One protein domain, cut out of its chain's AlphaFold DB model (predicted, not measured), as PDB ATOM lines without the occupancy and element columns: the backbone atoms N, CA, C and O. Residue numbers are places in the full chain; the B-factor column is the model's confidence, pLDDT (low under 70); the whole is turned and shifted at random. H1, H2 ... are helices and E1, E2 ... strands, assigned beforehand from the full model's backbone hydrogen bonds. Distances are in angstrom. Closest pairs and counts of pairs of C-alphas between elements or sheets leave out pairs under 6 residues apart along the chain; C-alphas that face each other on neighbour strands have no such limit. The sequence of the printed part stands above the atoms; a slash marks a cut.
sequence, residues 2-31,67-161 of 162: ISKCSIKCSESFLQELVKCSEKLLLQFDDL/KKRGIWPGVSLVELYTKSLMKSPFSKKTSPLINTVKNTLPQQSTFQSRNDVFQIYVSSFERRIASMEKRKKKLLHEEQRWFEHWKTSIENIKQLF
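AT A GLANCE: This is residues 2 to 31 and 67 to 161 of the 162 residues of the protein "Hypothetical protein" of Sepia pharaonis (UniProt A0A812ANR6). One long helix, H3, makes the long axis; H1 runs side by side with its first part, the small antiparallel sheet E1 - E2 sits near that end, and residues 137 to 161 stick out. The printed part has 125 residues, mostly helix, with three named helices and two strands, ordered H1, E1, H2, E2, H3. It is extended, radius of gyration of the C-alphas 24.2 A, spanning 93 by 24 by 19 A.

IN THESE COORDINATES: E1 is residues 70 to 72, E2 98 to 100, H2 79 to 83. H3, residues 105 to 159, is 80.9 A long, ending at C-alpha 159 (222.871, 183.100, 212.147). H1, residues 2 to 30, is 43.2 A long, beginning at C-alpha 2 (201.970, 149.834, 228.086).

HOW THE PARTS SIT: E1 and E2 are antiparallel at 165 degrees; N 72 and O 98, 2.8 A apart, are within hydrogen-bond range. H1 touches residues 106 to 129 of H3 alone, at a shallow tilt of 10 degrees, opposite ways; the closest C-alphas, Leu 25 and Gln 107, are 5.3 A apart. H2 is close to H3 but not clearly touching; their closest C-alphas, Leu 80 and Val 122, are 6.2 A apart. Every O i to N i+4 pair is within hydrogen-bond range in H2 and H3, 23 of 25 in H1.

THE WHOLE: Residues 32 to 66 are cut out; C-alphas 31 and 67 are 13.6 A apart. The link H2 to E2 is long, 14 residues. Seventeen residues have pLDDT under 70, among them 82 to 92.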
ATOM      1  N   ILE A   2     202.630 150.719 229.076       58.22
ATOM      2  CA  ILE A   2     201.970 149.834 228.086       58.22
ATOM      3  C   ILE A   2     202.040 148.343 228.468       58.22
ATOM      4  O   ILE A   2     201.042 147.627 228.369       58.22
ATOM      5  N   SER A   3     203.187 147.891 228.989       65.69
ATOM      6  CA  SER A   3     203.349 146.522 229.493       65.69
ATOM      7  C   SER A   3     202.388 146.204 230.644       65.69
ATOM      8  O   SER A   3     201.732 145.175 230.611       65.69
ATOM      9  N   LYS A   4     202.210 147.113 231.615       71.31
ATOM     10  CA  LYS A   4     201.332 146.895 232.781       71.31
ATOM     11  C   LYS A   4     199.852 146.743 232.401       71.31
ATOM     12  O   LYS A   4     199.182 145.872 232.942       71.31
ATOM     13  N   CYS A   5     199.350 147.564 231.475       74.50
ATOM     14  CA  CYS A   5     197.965 147.452 230.997       74.50
ATOM     15  C   CYS A   5     197.748 146.136 230.235       74.50
ATOM     16  O   CYS A   5     196.801 145.408 230.513       74.50
ATOM     17  N   SER A   6     198.688 145.783 229.351       75.19
ATOM     18  CA  SER A   6     198.629 144.533 228.585       75.19
ATOM     19  C   SER A   6     198.621 143.302 229.495       75.19
ATOM     20  O   SER A   6     197.846 142.383 229.262       75.19
ATOM     21  N   ILE A   7     199.423 143.337 230.563       77.69
ATOM     22  CA  ILE A   7     199.493 142.296 231.594       77.69
ATOM     23  C   ILE A   7     198.171 142.171 232.385       77.69
ATOM     24  O   ILE A   7     197.724 141.071 232.696       77.69
ATOM     25  N   LYS A   8     197.509 143.286 232.713       78.81
ATOM     26  CA  LYS A   8     196.215 143.248 233.420       78.81
ATOM     27  C   LYS A   8     195.093 142.694 232.532       78.81
ATOM     28  O   LYS A   8     194.249 141.923 232.984       78.81
ATOM     29  N   CYS A   9     195.086 143.068 231.253       79.44
ATOM     30  CA  CYS A   9     194.119 142.541 230.293       79.44
ATOM     31  C   CYS A   9     194.338 141.044 230.026       79.44
ATOM     32  O   CYS A   9     193.364 140.306 229.883       79.44
ATOM     33  N   SER A  10     195.595 140.582 229.998       83.12
ATOM     34  CA  SER A  10     195.903 139.155 229.857       83.12
ATOM     35  C   SER A  10     195.478 138.343 231.068       83.12
ATOM     36  O   SER A  10     194.976 137.233 230.908       83.12
ATOM     37  N   GLU A  11     195.601 138.911 232.266       83.50
ATOM     38  CA  GLU A  11     195.076 138.300 233.480       83.50
ATOM     39  C   GLU A  11     193.575 138.012 233.380       83.50
ATOM     40  O   GLU A  11     193.153 136.873 233.579       83.50
ATOM     41  N   SER A  12     192.787 139.021 233.004       86.44
ATOM     42  CA  SER A  12     191.325 138.898 232.920       86.44
ATOM     43  C   SER A  12     190.898 137.849 231.888       86.44
ATOM     44  O   SER A  12     190.056 137.003 232.172       86.44
ATOM     45  N   PHE A  13     191.522 137.858 230.704       89.00
ATOM     46  CA  PHE A  13     191.223 136.883 229.652       89.00
ATOM     47  C   PHE A  13     191.497 135.442 230.098       89.00
ATOM     48  O   PHE A  13     190.665 134.561 229.909       89.00
ATOM     49  N   LEU A  14     192.659 135.195 230.703       88.12
ATOM     50  CA  LEU A  14     193.045 133.853 231.128       88.12
ATOM     51  C   LEU A  14     192.193 133.348 232.295       88.12
ATOM     52  O   LEU A  14     191.876 132.163 232.337       88.12
ATOM     53  N   GLN A  15     191.795 134.231 233.217       87.69
ATOM     54  CA  GLN A  15     190.845 133.880 234.274       87.69
ATOM     55  C   GLN A  15     189.495 133.445 233.691       87.69
ATOM     56  O   GLN A  15     188.949 132.430 234.121       87.69
ATOM     57  N   GLU A  16     188.984 134.163 232.690       91.25
ATOM     58  CA  GLU A  16     187.734 133.799 232.015       91.25
ATOM     59  C   GLU A  16     187.868 132.521 231.179       91.25
ATOM     60  O   GLU A  16     186.976 131.675 231.213       91.25
ATOM     61  N   LEU A  17     189.001 132.305 230.500       91.81
ATOM     62  CA  LEU A  17     189.276 131.055 229.781       91.81
ATOM     63  C   LEU A  17     189.243 129.849 230.730       91.81
ATOM     64  O   LEU A  17     188.608 128.836 230.432       91.81
ATOM     65  N   VAL A  18     189.901 129.973 231.887       90.25
ATOM     66  CA  VAL A  18     189.912 128.939 232.927       90.25
ATOM     67  C   VAL A  18     188.500 128.695 233.453       90.25
ATOM     68  O   VAL A  18     188.031 127.560 233.370       90.25
ATOM     69  N   LYS A  19     187.794 129.740 233.903       91.56
ATOM     70  CA  LYS A  19     186.419 129.627 234.418       91.56
ATOM     71  C   LYS A  19     185.462 129.002 233.409       91.56
ATOM     72  O   LYS A  19     184.655 128.153 233.776       91.56
ATOM     73  N   CYS A  20     185.534 129.421 232.148       93.44
ATOM     74  CA  CYS A  20     184.679 128.897 231.090       93.44
ATOM     75  C   CYS A  20     184.936 127.402 230.881       93.44
ATOM     76  O   CYS A  20     183.999 126.606 230.877       93.44
ATOM     77  N   SER A  21     186.210 127.004 230.798       92.81
ATOM     78  CA  SER A  21     186.573 125.594 230.655       92.81
ATOM     79  C   SER A  21     186.154 124.751 231.861       92.81
ATOM     80  O   SER A  21     185.658 123.644 231.683       92.81
ATOM     81  N   GLU A  22     186.285 125.285 233.075       91.94
ATOM     82  CA  GLU A  22     185.858 124.625 234.308       91.94
ATOM     83  C   GLU A  22     184.352 124.396 234.328       91.94
ATOM     84  O   GLU A  22     183.894 123.275 234.543       91.94
ATOM     85  N   LYS A  23     183.586 125.442 234.017       93.12
ATOM     86  CA  LYS A  23     182.132 125.367 233.948       93.12
ATOM     87  C   LYS A  23     181.673 124.331 232.926       93.12
ATOM     88  O   LYS A  23     180.817 123.519 233.250       93.12
ATOM     89  N   LEU A  24     182.254 124.331 231.727       91.88
ATOM     90  CA  LEU A  24     181.912 123.356 230.691       91.88
ATOM     91  C   LEU A  24     182.227 121.923 231.141       91.88
ATOM     92  O   LEU A  24     181.374 121.050 231.017       91.88
ATOM     93  N   LEU A  25     183.414 121.683 231.711       91.12
ATOM     94  CA  LEU A  25     183.811 120.356 232.192       91.12
ATOM     95  C   LEU A  25     182.841 119.798 233.242       91.12
ATOM     96  O   LEU A  25     182.465 118.629 233.145       91.12
ATOM     97  N   LEU A  26     182.415 120.635 234.193       90.69
ATOM     98  CA  LEU A  26     181.444 120.266 235.226       90.69
ATOM     99  C   LEU A  26     180.033 120.085 234.652       90.69
ATOM    100  O   LEU A  26     179.366 119.111 234.975       90.69
ATOM    101  N   GLN A  27     179.588 120.958 233.746       90.44
ATOM    102  CA  GLN A  27     178.268 120.827 233.114       90.44
ATOM    103  C   GLN A  27     178.131 119.533 232.305       90.44
ATOM    104  O   GLN A  27     177.045 118.965 232.231       90.44
ATOM    105  N   PHE A  28     179.221 119.041 231.714       87.94
ATOM    106  CA  PHE A  28     179.209 117.760 231.013       87.94
ATOM    107  C   PHE A  28     179.106 116.542 231.940       87.94
ATOM    108  O   PHE A  28     178.721 115.477 231.459       87.94
ATOM    109  N   ASP A  29     179.399 116.668 233.240       84.38
ATOM    110  CA  ASP A  29     179.134 115.582 234.196       84.38
ATOM    111  C   ASP A  29     177.631 115.377 234.423       84.38
ATOM    112  O   ASP A  29     177.186 114.235 234.579       84.38
ATOM    113  N   ASP A  30     176.853 116.461 234.379       84.19
ATOM    114  CA  ASP A  30     175.404 116.443 234.607       84.19
ATOM    115  C   ASP A  30     174.614 115.918 233.397       84.19
ATOM    116  O   ASP A  30     173.445 115.549 233.521       84.19
ATOM    117  N   LEU A  31     175.232 115.856 232.212       82.19
ATOM    118  CA  LEU A  31     174.571 115.330 231.023       82.19
ATOM    119  C   LEU A  31     174.486 113.800 231.067       82.19
ATOM    120  O   LEU A  31     175.460 113.093 231.357       82.19
ATOM    121  N   LYS A  67     183.406 104.271 233.245       56.03
ATOM    122  CA  LYS A  67     183.112 105.293 234.255       56.03
ATOM    123  C   LYS A  67     184.375 105.665 235.048       56.03
ATOM    124  O   LYS A  67     184.469 105.437 236.251       56.03
ATOM    125  N   LYS A  68     185.401 106.151 234.363       66.06
ATOM    126  CA  LYS A  68     186.664 106.597 234.925       66.06
ATOM    127  C   LYS A  68     186.525 108.087 235.182       66.06
ATOM    128  O   LYS A  68     186.120 108.840 234.299       66.06
ATOM    129  N   ARG A  69     186.868 108.488 236.406       78.31
ATOM    130  CA  ARG A  69     186.966 109.896 236.788       78.31
ATOM    131  C   ARG A  69     187.904 110.613 235.820       78.31
ATOM    132  O   ARG A  69     189.003 110.122 235.557       78.31
ATOM    133  N   GLY A  70     187.460 111.744 235.284       82.12
ATOM    134  CA  GLY A  70     188.314 112.627 234.501       82.12
ATOM    135  C   GLY A  70     189.162 113.475 235.440       82.12
ATOM    136  O   GLY A  70     188.658 114.024 236.417       82.12
ATOM    137  N   ILE A  71     190.459 113.563 235.165       88.50
ATOM    138  CA  ILE A  71     191.378 114.460 235.869       88.50
ATOM    139  C   ILE A  71     191.915 115.430 234.825       88.50
ATOM    140  O   ILE A  71     192.566 115.013 233.868       88.50
ATOM    141  N   TRP A  72     191.641 116.719 235.007       89.50
ATOM    142  CA  TRP A  72     191.948 117.770 234.039       89.50
ATOM    143  C   TRP A  72     192.980 118.738 234.625       89.50
ATOM    144  O   TRP A  72     192.625 119.605 235.433       89.50
ATOM    145  N   PRO A  73     194.261 118.617 234.230       88.19
ATOM    146  CA  PRO A  73     195.327 119.520 234.650       88.19
ATOM    147  C   PRO A  73     194.987 120.988 234.405       88.19
ATOM    148  O   PRO A  73     194.424 121.359 233.368       88.19
ATOM    149  N   GLY A  74     195.373 121.836 235.354       85.31
ATOM    150  CA  GLY A  74     195.305 123.278 235.187       85.31
ATOM    151  C   GLY A  74     196.323 123.787 234.166       85.31
ATOM    152  O   GLY A  74     197.363 123.177 233.926       85.31
ATOM    153  N   VAL A  75     196.026 124.938 233.571       84.44
ATOM    154  CA  VAL A  75     196.929 125.642 232.657       84.44
ATOM    155  C   VAL A  75     198.013 126.381 233.445       84.44
ATOM    156  O   VAL A  75     197.714 127.031 234.450       84.44
ATOM    157  N   SER A  76     199.264 126.297 232.985       82.12
ATOM    158  CA  SER A  76     200.389 127.075 233.521       82.12
ATOM    159  C   SER A  76     200.259 128.539 233.099       82.12
ATOM    160  O   SER A  76     200.458 128.887 231.941       82.12
ATOM    161  N   LEU A  77     199.923 129.414 234.043       73.81
ATOM    162  CA  LEU A  77     199.701 130.841 233.794       73.81
ATOM    163  C   LEU A  77     201.006 131.648 233.816       73.81
ATOM    164  O   LEU A  77     201.068 132.752 233.280       73.81
ATOM    165  N   VAL A  78     202.057 131.097 234.427       70.19
ATOM    166  CA  VAL A  78     203.351 131.775 234.595       70.19
ATOM    167  C   VAL A  78     204.279 131.585 233.402       70.19
ATOM    168  O   VAL A  78     205.090 132.466 233.129       70.19
ATOM    169  N   GLU A  79     204.128 130.498 232.644       69.44
ATOM    170  CA  GLU A  79     204.970 130.222 231.473       69.44
ATOM    171  C   GLU A  79     204.942 131.365 230.442       69.44
ATOM    172  O   GLU A  79     205.967 131.699 229.849       69.44
ATOM    173  N   LEU A  80     203.793 132.033 230.322       69.62
ATOM    174  CA  LEU A  80     203.567 133.192 229.454       69.62
ATOM    175  C   LEU A  80     204.479 134.389 229.785       69.62
ATOM    176  O   LEU A  80     204.957 135.097 228.897       69.62
ATOM    177  N   TYR A  81     204.746 134.619 231.072       70.50
ATOM    178  CA  TYR A  81     205.512 135.782 231.531       70.50
ATOM    179  C   TYR A  81     206.991 135.466 231.722       70.50
ATOM    180  O   TYR A  81     207.830 136.334 231.495       70.50
ATOM    181  N   THR A  82     207.325 134.217 232.060       66.38
ATOM    182  CA  THR A  82     208.720 133.768 232.151       66.38
ATOM    183  C   THR A  82     209.429 133.894 230.802       66.38
ATOM    184  O   THR A  82     210.544 134.405 230.756       66.38
ATOM    185  N   LYS A  83     208.774 133.505 229.696       63.94
ATOM    186  CA  LYS A  83     209.341 133.625 228.337       63.94
ATOM    187  C   LYS A  83     209.544 135.078 227.902       63.94
ATOM    188  O   LYS A  83     210.522 135.392 227.234       63.94
ATOM    189  N   SER A  84     208.654 135.973 228.323       62.94
ATOM    190  CA  SER A  84     208.708 137.399 227.983       62.94
ATOM    191  C   SER A  84     209.513 138.251 228.976       62.94
ATOM    192  O   SER A  84     209.501 139.476 228.863       62.94
ATOM    193  N   LEU A  85     210.210 137.633 229.947       65.25
ATOM    194  CA  LEU A  85     210.942 138.312 231.035       65.25
ATOM    195  C   LEU A  85     210.081 139.340 231.797       65.25
ATOM    196  O   LEU A  85     210.584 140.303 232.383       65.25
ATOM    197  N   MET A  86     208.762 139.144 231.800       67.88
ATOM    198  CA  MET A  86     207.812 139.995 232.506       67.88
ATOM    199  C   MET A  86     207.482 139.392 233.872       67.88
ATOM    200  O   MET A  86     207.454 138.177 234.060       67.88
ATOM    201  N   LYS A  87     207.190 140.247 234.858       67.62
ATOM    202  CA  LYS A  87     206.619 139.772 236.124       67.62
ATOM    203  C   LYS A  87     205.179 139.331 235.868       67.62
ATOM    204  O   LYS A  87     204.364 140.143 235.433       67.62
ATOM    205  N   SER A  88     204.891 138.061 236.148       67.75
ATOM    206  CA  SER A  88     203.531 137.525 236.099       67.75
ATOM    207  C   SER A  88     202.615 138.312 237.049       67.75
ATOM    208  O   SER A  88     202.996 138.507 238.205       67.75
ATOM    209  N   PRO A  89     201.420 138.745 236.605       68.06
ATOM    210  CA  PRO A  89     200.414 139.336 237.484       68.06
ATOM    211  C   PRO A  89     199.736 138.272 238.353       68.06
ATOM    212  O   PRO A  89     199.185 138.582 239.403       68.06
ATOM    213  N   PHE A  90     199.799 137.006 237.933       66.81
ATOM    214  CA  PHE A  90     199.153 135.913 238.634       66.81
ATOM    215  C   PHE A  90     199.889 135.570 239.923       66.81
ATOM    216  O   PHE A  90     201.071 135.226 239.904       66.81
ATOM    217  N   SER A  91     199.141 135.574 241.027       68.38
ATOM    218  CA  SER A  91     199.600 135.062 242.323       68.38
ATOM    219  C   SER A  91     199.842 133.543 242.294       68.38
ATOM    220  O   SER A  91     200.758 133.047 242.947       68.38
ATOM    221  N   LYS A  92     199.060 132.796 241.497       68.81
ATOM    222  CA  LYS A  92     199.184 131.338 241.338       68.81
ATOM    223  C   LYS A  92     199.859 130.980 240.016       68.81
ATOM    224  O   LYS A  92     199.546 131.558 238.979       68.81
ATOM    225  N   LYS A  93     200.750 129.980 240.048       72.19
ATOM    226  CA  LYS A  93     201.491 129.520 238.860       72.19
ATOM    227  C   LYS A  93     200.630 128.747 237.862       72.19
ATOM    228  O   LYS A  93     200.851 128.854 236.659       72.19
ATOM    229  N   THR A  94     199.643 128.019 238.371       78.94
ATOM    230  CA  THR A  94     198.793 127.116 237.595       78.94
ATOM    231  C   THR A  94     197.342 127.301 238.025       78.94
ATOM    232  O   THR A  94     197.062 127.517 239.206       78.94
ATOM    233  N   SER A  95     196.427 127.220 237.061       82.38
ATOM    234  CA  SER A  95     194.986 127.077 237.301       82.38
ATOM    235  C   SER A  95     194.682 125.863 238.197       82.38
ATOM    236  O   SER A  95     195.471 124.915 238.211       82.38
ATOM    237  N   PRO A  96     193.547 125.844 238.922       83.38
ATOM    238  CA  PRO A  96     193.107 124.650 239.637       83.38
ATOM    239  C   PRO A  96     193.011 123.420 238.722       83.38
ATOM    240  O   PRO A  96     192.692 123.525 237.535       83.38
ATOM    241  N   LEU A  97     193.315 122.263 239.315       89.81
ATOM    242  CA  LEU A  97     193.013 120.939 238.779       89.81
ATOM    243  C   LEU A  97     191.509 120.696 238.915       89.81
ATOM    244  O   LEU A  97     190.951 120.952 239.983       89.81
ATOM    245  N   ILE A  98     190.877 120.163 237.874       91.12
ATOM    246  CA  ILE A  98     189.446 119.846 237.895       91.12
ATOM    247  C   ILE A  98     189.287 118.333 237.850       91.12
ATOM    248  O   ILE A  98     189.878 117.668 236.999       91.12
ATOM    249  N   ASN A  99     188.481 117.800 238.763       89.19
ATOM    250  CA  ASN A  99     188.121 116.389 238.793       89.19
ATOM    251  C   ASN A  99     186.654 116.258 238.394       89.19
ATOM    252  O   ASN A  99     185.802 116.905 238.997       89.19
ATOM    253  N   THR A 100     186.376 115.416 237.409       88.25
ATOM    254  CA  THR A 100     185.023 115.122 236.939       88.25
ATOM    255  C   THR A 100     184.648 113.682 237.270       88.25
ATOM    256  O   THR A 100     185.500 112.789 237.346       88.25
ATOM    257  N   VAL A 101     183.358 113.446 237.497       84.88
ATOM    258  CA  VAL A 101     182.811 112.114 237.790       84.88
ATOM    259  C   VAL A 101     182.914 111.223 236.555       84.88
ATOM    260  O   VAL A 101     183.197 110.028 236.677       84.88
ATOM    261  N   LYS A 102     182.732 111.815 235.372       83.06
ATOM    262  CA  LYS A 102     182.793 111.140 234.079       83.06
ATOM    263  C   LYS A 102     184.006 111.620 233.281       83.06
ATOM    264  O   LYS A 102     184.635 112.629 233.599       83.06
ATOM    265  N   ASN A 103     184.342 110.868 232.241       84.12
ATOM    266  CA  ASN A 103     185.310 111.266 231.226       84.12
ATOM    267  C   ASN A 103     184.666 111.057 229.855       84.12
ATOM    268  O   ASN A 103     184.604 109.940 229.343       84.12
ATOM    269  N   THR A 104     184.117 112.135 229.307       83.62
ATOM    270  CA  THR A 104     183.308 112.133 228.084       83.62
ATOM    271  C   THR A 104     184.032 112.814 226.925       83.62
ATOM    272  O   THR A 104     184.909 113.656 227.128       83.62
ATOM    273  N   LEU A 105     183.643 112.490 225.685       84.50
ATOM    274  CA  LEU A 105     184.194 113.136 224.484       84.50
ATOM    275  C   LEU A 105     184.059 114.674 224.511       84.50
ATOM    276  O   LEU A 105     185.047 115.346 224.202       84.50
ATOM    277  N   PRO A 106     182.921 115.269 224.931       86.12
ATOM    278  CA  PRO A 106     182.818 116.722 225.070       86.12
ATOM    279  C   PRO A 106     183.798 117.309 226.092       86.12
ATOM    280  O   PRO A 106     184.368 118.373 225.847       86.12
ATOM    281  N   GLN A 107     184.057 116.613 227.207       90.00
ATOM    282  CA  GLN A 107     185.043 117.053 228.199       90.00
ATOM    283  C   GLN A 107     186.468 117.021 227.627       90.00
ATOM    284  O   GLN A 107     187.210 117.993 227.769       90.00
ATOM    285  N   GLN A 108     186.829 115.956 226.904       88.75
ATOM    286  CA  GLN A 108     188.126 115.854 226.223       88.75
ATOM    287  C   GLN A 108     188.308 116.956 225.173       88.75
ATOM    288  O   GLN A 108     189.339 117.630 225.159       88.75
ATOM    289  N   SER A 109     187.290 117.185 224.341       90.44
ATOM    290  CA  SER A 109     187.301 118.234 223.317       90.44
ATOM    291  C   SER A 109     187.398 119.634 223.932       90.44
ATOM    292  O   SER A 109     188.165 120.469 223.455       90.44
ATOM    293  N   THR A 110     186.700 119.880 225.043       92.75
ATOM    294  CA  THR A 110     186.785 121.145 225.792       92.75
ATOM    295  C   THR A 110     188.183 121.365 226.355       92.75
ATOM    296  O   THR A 110     188.738 122.458 226.238       92.75
ATOM    297  N   PHE A 111     188.781 120.327 226.944       91.38
ATOM    298  CA  PHE A 111     190.131 120.392 227.492       91.38
ATOM    299  C   PHE A 111     191.184 120.675 226.412       91.38
ATOM    300  O   PHE A 111     192.053 121.526 226.613       91.38
ATOM    301  N   GLN A 112     191.088 120.003 225.260       92.25
ATOM    302  CA  GLN A 112     191.953 120.259 224.103       92.25
ATOM    303  C   GLN A 112     191.774 121.693 223.594       92.25
ATOM    304  O   GLN A 112     192.740 122.449 223.558       92.25
ATOM    305  N   SER A 113     190.529 122.111 223.351       94.00
ATOM    306  CA  SER A 113     190.202 123.461 222.874       94.00
ATOM    307  C   SER A 113     190.731 124.553 223.809       94.00
ATOM    308  O   SER A 113     191.278 125.556 223.355       94.00
ATOM    309  N   ARG A 114     190.627 124.357 225.129       93.50
ATOM    310  CA  ARG A 114     191.196 125.270 226.131       93.50
ATOM    311  C   ARG A 114     192.709 125.413 225.964       93.50
ATOM    312  O   ARG A 114     193.223 126.529 226.025       93.50
ATOM    313  N   ASN A 115     193.421 124.300 225.782       91.31
ATOM    314  CA  ASN A 115     194.873 124.311 225.619       91.31
ATOM    315  C   ASN A 115     195.280 124.962 224.289       91.31
ATOM    316  O   ASN A 115     196.210 125.768 224.277       91.31
ATOM    317  N   ASP A 116     194.553 124.695 223.207       93.06
ATOM    318  CA  ASP A 116     194.817 125.287 221.892       93.06
ATOM    319  C   ASP A 116     194.610 126.805 221.911       93.06
ATOM    320  O   ASP A 116     195.489 127.569 221.503       93.06
ATOM    321  N   VAL A 117     193.489 127.266 222.475       92.94
ATOM    322  CA  VAL A 117     193.209 128.700 222.657       92.94
ATOM    323  C   VAL A 117     194.281 129.357 223.521       92.94
ATOM    324  O   VAL A 117     194.722 130.465 223.211       92.94
ATOM    325  N   PHE A 118     194.748 128.680 224.574       90.25
ATOM    326  CA  PHE A 118     195.843 129.182 225.394       90.25
ATOM    327  C   PHE A 118     197.134 129.366 224.580       90.25
ATOM    328  O   PHE A 118     197.739 130.435 224.648       90.25
ATOM    329  N   GLN A 119     197.530 128.389 223.758       89.06
ATOM    330  CA  GLN A 119     198.733 128.488 222.915       89.06
ATOM    331  C   GLN A 119     198.620 129.578 221.838       89.06
ATOM    332  O   GLN A 119     199.566 130.345 221.611       89.06
ATOM    333  N   ILE A 120     197.447 129.704 221.209       91.69
ATOM    334  CA  ILE A 120     197.151 130.792 220.266       91.69
ATOM    335  C   ILE A 120     197.292 132.141 220.973       91.69
ATOM    336  O   ILE A 120     197.923 133.066 220.448       91.69
ATOM    337  N   TYR A 121     196.743 132.247 222.184       89.81
ATOM    338  CA  TYR A 121     196.821 133.459 222.976       89.81
ATOM    339  C   TYR A 121     198.270 133.823 223.313       89.81
ATOM    340  O   TYR A 121     198.663 134.958 223.039       89.81
ATOM    341  N   VAL A 122     199.073 132.871 223.806       85.88
ATOM    342  CA  VAL A 122     200.509 133.059 224.101       85.88
ATOM    343  C   VAL A 122     201.232 133.653 222.891       85.88
ATOM    344  O   VAL A 122     201.812 134.735 222.976       85.88
ATOM    345  N   SER A 123     201.093 133.007 221.733       87.38
ATOM    346  CA  SER A 123     201.734 133.434 220.484       87.38
ATOM    347  C   SER A 123     201.290 134.839 220.052       87.38
ATOM    348  O   SER A 123     202.085 135.661 219.587       87.38
ATOM    349  N   SER A 124     199.996 135.143 220.199       88.81
ATOM    350  CA  SER A 124     199.441 136.455 219.856       88.81
ATOM    351  C   SER A 124     199.927 137.558 220.802       88.81
ATOM    352  O   SER A 124     200.182 138.685 220.364       88.81
ATOM    353  N   PHE A 125     200.080 137.230 222.085       86.00
ATOM    354  CA  PHE A 125     200.518 138.144 223.125       86.00
ATOM    355  C   PHE A 125     201.979 138.536 222.909       86.00
ATOM    356  O   PHE A 125     202.281 139.727 222.822       86.00
ATOM    357  N   GLU A 126     202.863 137.558 222.701       83.88
ATOM    358  CA  GLU A 126     204.281 137.790 222.402       83.88
ATOM    359  C   GLU A 126     204.460 138.680 221.165       83.88
ATOM    360  O   GLU A 126     205.173 139.688 221.205       83.88
ATOM    361  N   ARG A 127     203.725 138.386 220.084       87.94
ATOM    362  CA  ARG A 127     203.749 139.196 218.856       87.94
ATOM    363  C   ARG A 127     203.314 140.640 219.105       87.94
ATOM    364  O   ARG A 127     203.906 141.571 218.552       87.94
ATOM    365  N   ARG A 128     202.279 140.849 219.926       87.38
ATOM    366  CA  ARG A 128     201.800 142.190 220.287       87.38
ATOM    367  C   ARG A 128     202.836 142.948 221.107       87.38
ATOM    368  O   ARG A 128     203.093 144.107 220.789       87.38
ATOM    369  N   ILE A 129     203.449 142.316 222.109       83.69
ATOM    370  CA  ILE A 129     204.515 142.936 222.910       83.69
ATOM    371  C   ILE A 129     205.680 143.366 222.009       83.69
ATOM    372  O   ILE A 129     206.051 144.540 222.020       83.69
ATOM    373  N   ALA A 130     206.176 142.467 221.155       85.62
ATOM    374  CA  ALA A 130     207.266 142.768 220.228       85.62
ATOM    375  C   ALA A 130     206.923 143.927 219.271       85.62
ATOM    376  O   ALA A 130     207.732 144.830 219.039       85.62
ATOM    377  N   SER A 131     205.693 143.950 218.745       89.69
ATOM    378  CA  SER A 131     205.200 145.042 217.896       89.69
ATOM    379  C   SER A 131     205.161 146.385 218.637       89.69
ATOM    380  O   SER A 131     205.611 147.407 218.109       89.69
ATOM    381  N   MET A 132     204.686 146.395 219.885       87.31
ATOM    382  CA  MET A 132     204.633 147.605 220.710       87.31
ATOM    383  C   MET A 132     206.028 148.145 221.033       87.31
ATOM    384  O   MET A 132     206.246 149.354 220.948       87.31
ATOM    385  N   GLU A 133     206.989 147.277 221.344       86.69
ATOM    386  CA  GLU A 133     208.379 147.685 221.562       86.69
ATOM    387  C   GLU A 133     209.020 148.253 220.297       86.69
ATOM    388  O   GLU A 133     209.668 149.302 220.348       86.69
ATOM    389  N   LYS A 134     208.787 147.618 219.143       91.50
ATOM    390  CA  LYS A 134     209.242 148.129 217.846       91.50
ATOM    391  C   LYS A 134     208.664 149.517 217.563       91.50
ATOM    392  O   LYS A 134     209.401 150.418 217.164       91.50
ATOM    393  N   ARG A 135     207.365 149.716 217.813       92.62
ATOM    394  CA  ARG A 135     206.701 151.015 217.639       92.62
ATOM    395  C   ARG A 135     207.261 152.069 218.591       92.62
ATOM    396  O   ARG A 135     207.529 153.179 218.153       92.62
ATOM    397  N   LYS A 136     207.498 151.716 219.858       90.81
ATOM    398  CA  LYS A 136     208.136 152.611 220.835       90.81
ATOM    399  C   LYS A 136     209.514 153.071 220.352       90.81
ATOM    400  O   LYS A 136     209.788 154.263 220.384       90.81
ATOM    401  N   LYS A 137     210.363 152.148 219.890       93.31
ATOM    402  CA  LYS A 137     211.697 152.485 219.360       93.31
ATOM    403  C   LYS A 137     211.605 153.431 218.162       93.31
ATOM    404  O   LYS A 137     212.362 154.391 218.096       93.31
ATOM    405  N   LYS A 138     210.655 153.188 217.251       95.56
ATOM    406  CA  LYS A 138     210.416 154.062 216.097       95.56
ATOM    407  C   LYS A 138     210.015 155.480 216.522       95.56
ATOM    408  O   LYS A 138     210.601 156.429 216.024       95.56
ATOM    409  N   LEU A 139     209.082 155.607 217.468       95.25
ATOM    410  CA  LEU A 139     208.636 156.909 217.975       95.25
ATOM    411  C   LEU A 139     209.773 157.692 218.644       95.25
ATOM    412  O   LEU A 139     209.937 158.865 218.348       95.25
ATOM    413  N   LEU A 140     210.591 157.040 219.476       95.44
ATOM    414  CA  LEU A 140     211.750 157.691 220.107       95.44
ATOM    415  C   LEU A 140     212.783 158.164 219.075       95.44
ATOM    416  O   LEU A 140     213.375 159.227 219.219       95.44
ATOM    417  N   HIS A 141     212.997 157.377 218.020       96.06
ATOM    418  CA  HIS A 141     213.901 157.756 216.935       96.06
ATOM    419  C   HIS A 141     213.375 158.950 216.131       96.06
ATOM    420  O   HIS A 141     214.139 159.835 215.751       96.06
ATOM    421  N   GLU A 142     212.069 158.983 215.867       96.56
ATOM    422  CA  GLU A 142     211.408 160.111 215.204       96.56
ATOM    423  C   GLU A 142     211.443 161.372 216.072       96.56
ATOM    424  O   GLU A 142     211.770 162.439 215.560       96.56
ATOM    425  N   GLU A 143     211.187 161.250 217.376       96.88
ATOM    426  CA  GLU A 143     211.283 162.345 218.346       96.88
ATOM    427  C   GLU A 143     212.693 162.943 218.379       96.88
ATOM    428  O   GLU A 143     212.844 164.157 218.239       96.88
ATOM    429  N   GLN A 144     213.733 162.103 218.454       96.62
ATOM    430  CA  GLN A 144     215.116 162.579 218.409       96.62
ATOM    431  C   GLN A 144     215.408 163.317 217.100       96.62
ATOM    432  O   GLN A 144     216.001 164.393 217.115       96.62
ATOM    433  N   ARG A 145     214.972 162.773 215.956       96.94
ATOM    434  CA  ARG A 145     215.152 163.442 214.659       96.94
ATOM    435  C   ARG A 145     214.478 164.805 214.622       96.94
ATOM    436  O   ARG A 145     215.098 165.753 214.156       96.94
ATOM    437  N   TRP A 146     213.238 164.898 215.097       97.44
ATOM    438  CA  TRP A 146     212.508 166.160 215.178       97.44
ATOM    439  C   TRP A 146     213.228 167.172 216.066       97.44
ATOM    440  O   TRP A 146     213.359 168.332 215.678       97.44
ATOM    441  N   PHE A 147     213.739 166.729 217.214       97.50
ATOM    442  CA  PHE A 147     214.494 167.573 218.130       97.50
ATOM    443  C   PHE A 147     215.780 168.120 217.495       97.50
ATOM    444  O   PHE A 147     216.020 169.326 217.550       97.50
ATOM    445  N   GLU A 148     216.572 167.269 216.836       97.12
ATOM    446  CA  GLU A 148     217.778 167.713 216.125       97.12
ATOM    447  C   GLU A 148     217.435 168.695 214.999       97.12
ATOM    448  O   GLU A 148     218.067 169.740 214.875       97.12
ATOM    449  N   HIS A 149     216.389 168.409 214.217       96.69
ATOM    450  CA  HIS A 149     215.957 169.295 213.133       96.69
ATOM    451  C   HIS A 149     215.526 170.669 213.650       96.69
ATOM    452  O   HIS A 149     215.910 171.700 213.097       96.69
ATOM    453  N   TRP A 150     214.759 170.692 214.739       97.38
ATOM    454  CA  TRP A 150     214.338 171.925 215.393       97.38
ATOM    455  C   TRP A 150     215.533 172.719 215.930       97.38
ATOM    456  O   TRP A 150     215.619 173.928 215.711       97.38
ATOM    457  N   LYS A 151     216.502 172.041 216.556       97.06
ATOM    458  CA  LYS A 151     217.735 172.660 217.056       97.06
ATOM    459  C   LYS A 151     218.553 173.289 215.926       97.06
ATOM    460  O   LYS A 151     218.947 174.448 216.044       97.06
ATOM    461  N   THR A 152     218.760 172.568 214.822       96.19
ATOM    462  CA  THR A 152     219.430 173.104 213.628       96.19
ATOM    463  C   THR A 152     218.666 174.289 213.044       96.19
ATOM    464  O   THR A 152     219.276 175.288 212.680       96.19
ATOM    465  N   SER A 153     217.333 174.226 212.995       96.31
ATOM    466  CA  SER A 153     216.523 175.334 212.486       96.31
ATOM    467  C   SER A 153     216.672 176.601 213.330       96.31
ATOM    468  O   SER A 153     216.768 177.685 212.763       96.31
ATOM    469  N   ILE A 154     216.712 176.484 214.661       96.31
ATOM    470  CA  ILE A 154     216.967 177.629 215.546       96.31
ATOM    471  C   ILE A 154     218.364 178.197 215.317       96.31
ATOM    472  O   ILE A 154     218.515 179.415 215.261       96.31
ATOM    473  N   GLU A 155     219.375 177.338 215.187       95.38
ATOM    474  CA  GLU A 155     220.750 177.777 214.944       95.38
ATOM    475  C   GLU A 155     220.861 178.556 213.628       95.38
ATOM    476  O   GLU A 155     221.407 179.655 213.604       95.38
ATOM    477  N   ASN A 156     220.231 178.051 212.565       94.75
ATOM    478  CA  ASN A 156     220.174 178.737 211.276       94.75
ATOM    479  C   ASN A 156     219.482 180.103 211.384       94.75
ATOM    480  O   ASN A 156     219.958 181.071 210.807       94.75
ATOM    481  N   ILE A 157     218.378 180.209 212.135       94.81
ATOM    482  CA  ILE A 157     217.685 181.491 212.340       94.81
ATOM    483  C   ILE A 157     218.583 182.471 213.099       94.81
ATOM    484  O   ILE A 157     218.664 183.634 212.719       94.81
ATOM    485  N   LYS A 158     219.284 182.021 214.148       93.81
ATOM    486  CA  LYS A 158     220.209 182.876 214.908       93.81
ATOM    487  C   LYS A 158     221.321 183.443 214.030       93.81
ATOM    488  O   LYS A 158     221.654 184.610 214.186       93.81
ATOM    489  N   GLN A 159     221.845 182.653 213.094       92.81
ATOM    490  CA  GLN A 159     222.871 183.100 212.147       92.81
ATOM    491  C   GLN A 159     222.395 184.207 211.192       92.81
ATOM    492  O   GLN A 159     223.233 184.884 210.615       92.81
ATOM    493  N   LEU A 160     221.083 184.414 211.024       92.38
ATOM    494  CA  LEU A 160     220.535 185.477 210.168       92.38
ATOM    495  C   LEU A 160     220.420 186.841 210.867       92.38
ATOM    496  O   LEU A 160     220.181 187.842 210.199       92.38
ATOM    497  N   PHE A 161     220.532 186.878 212.197       85.00
ATOM    498  CA  PHE A 161     220.415 188.100 213.003       85.00
ATOM    499  C   PHE A 161     221.757 188.546 213.611       85.00
ATOM    500  O   PHE A 161     221.770 189.401 214.498       85.00
TER     501      PHE A 161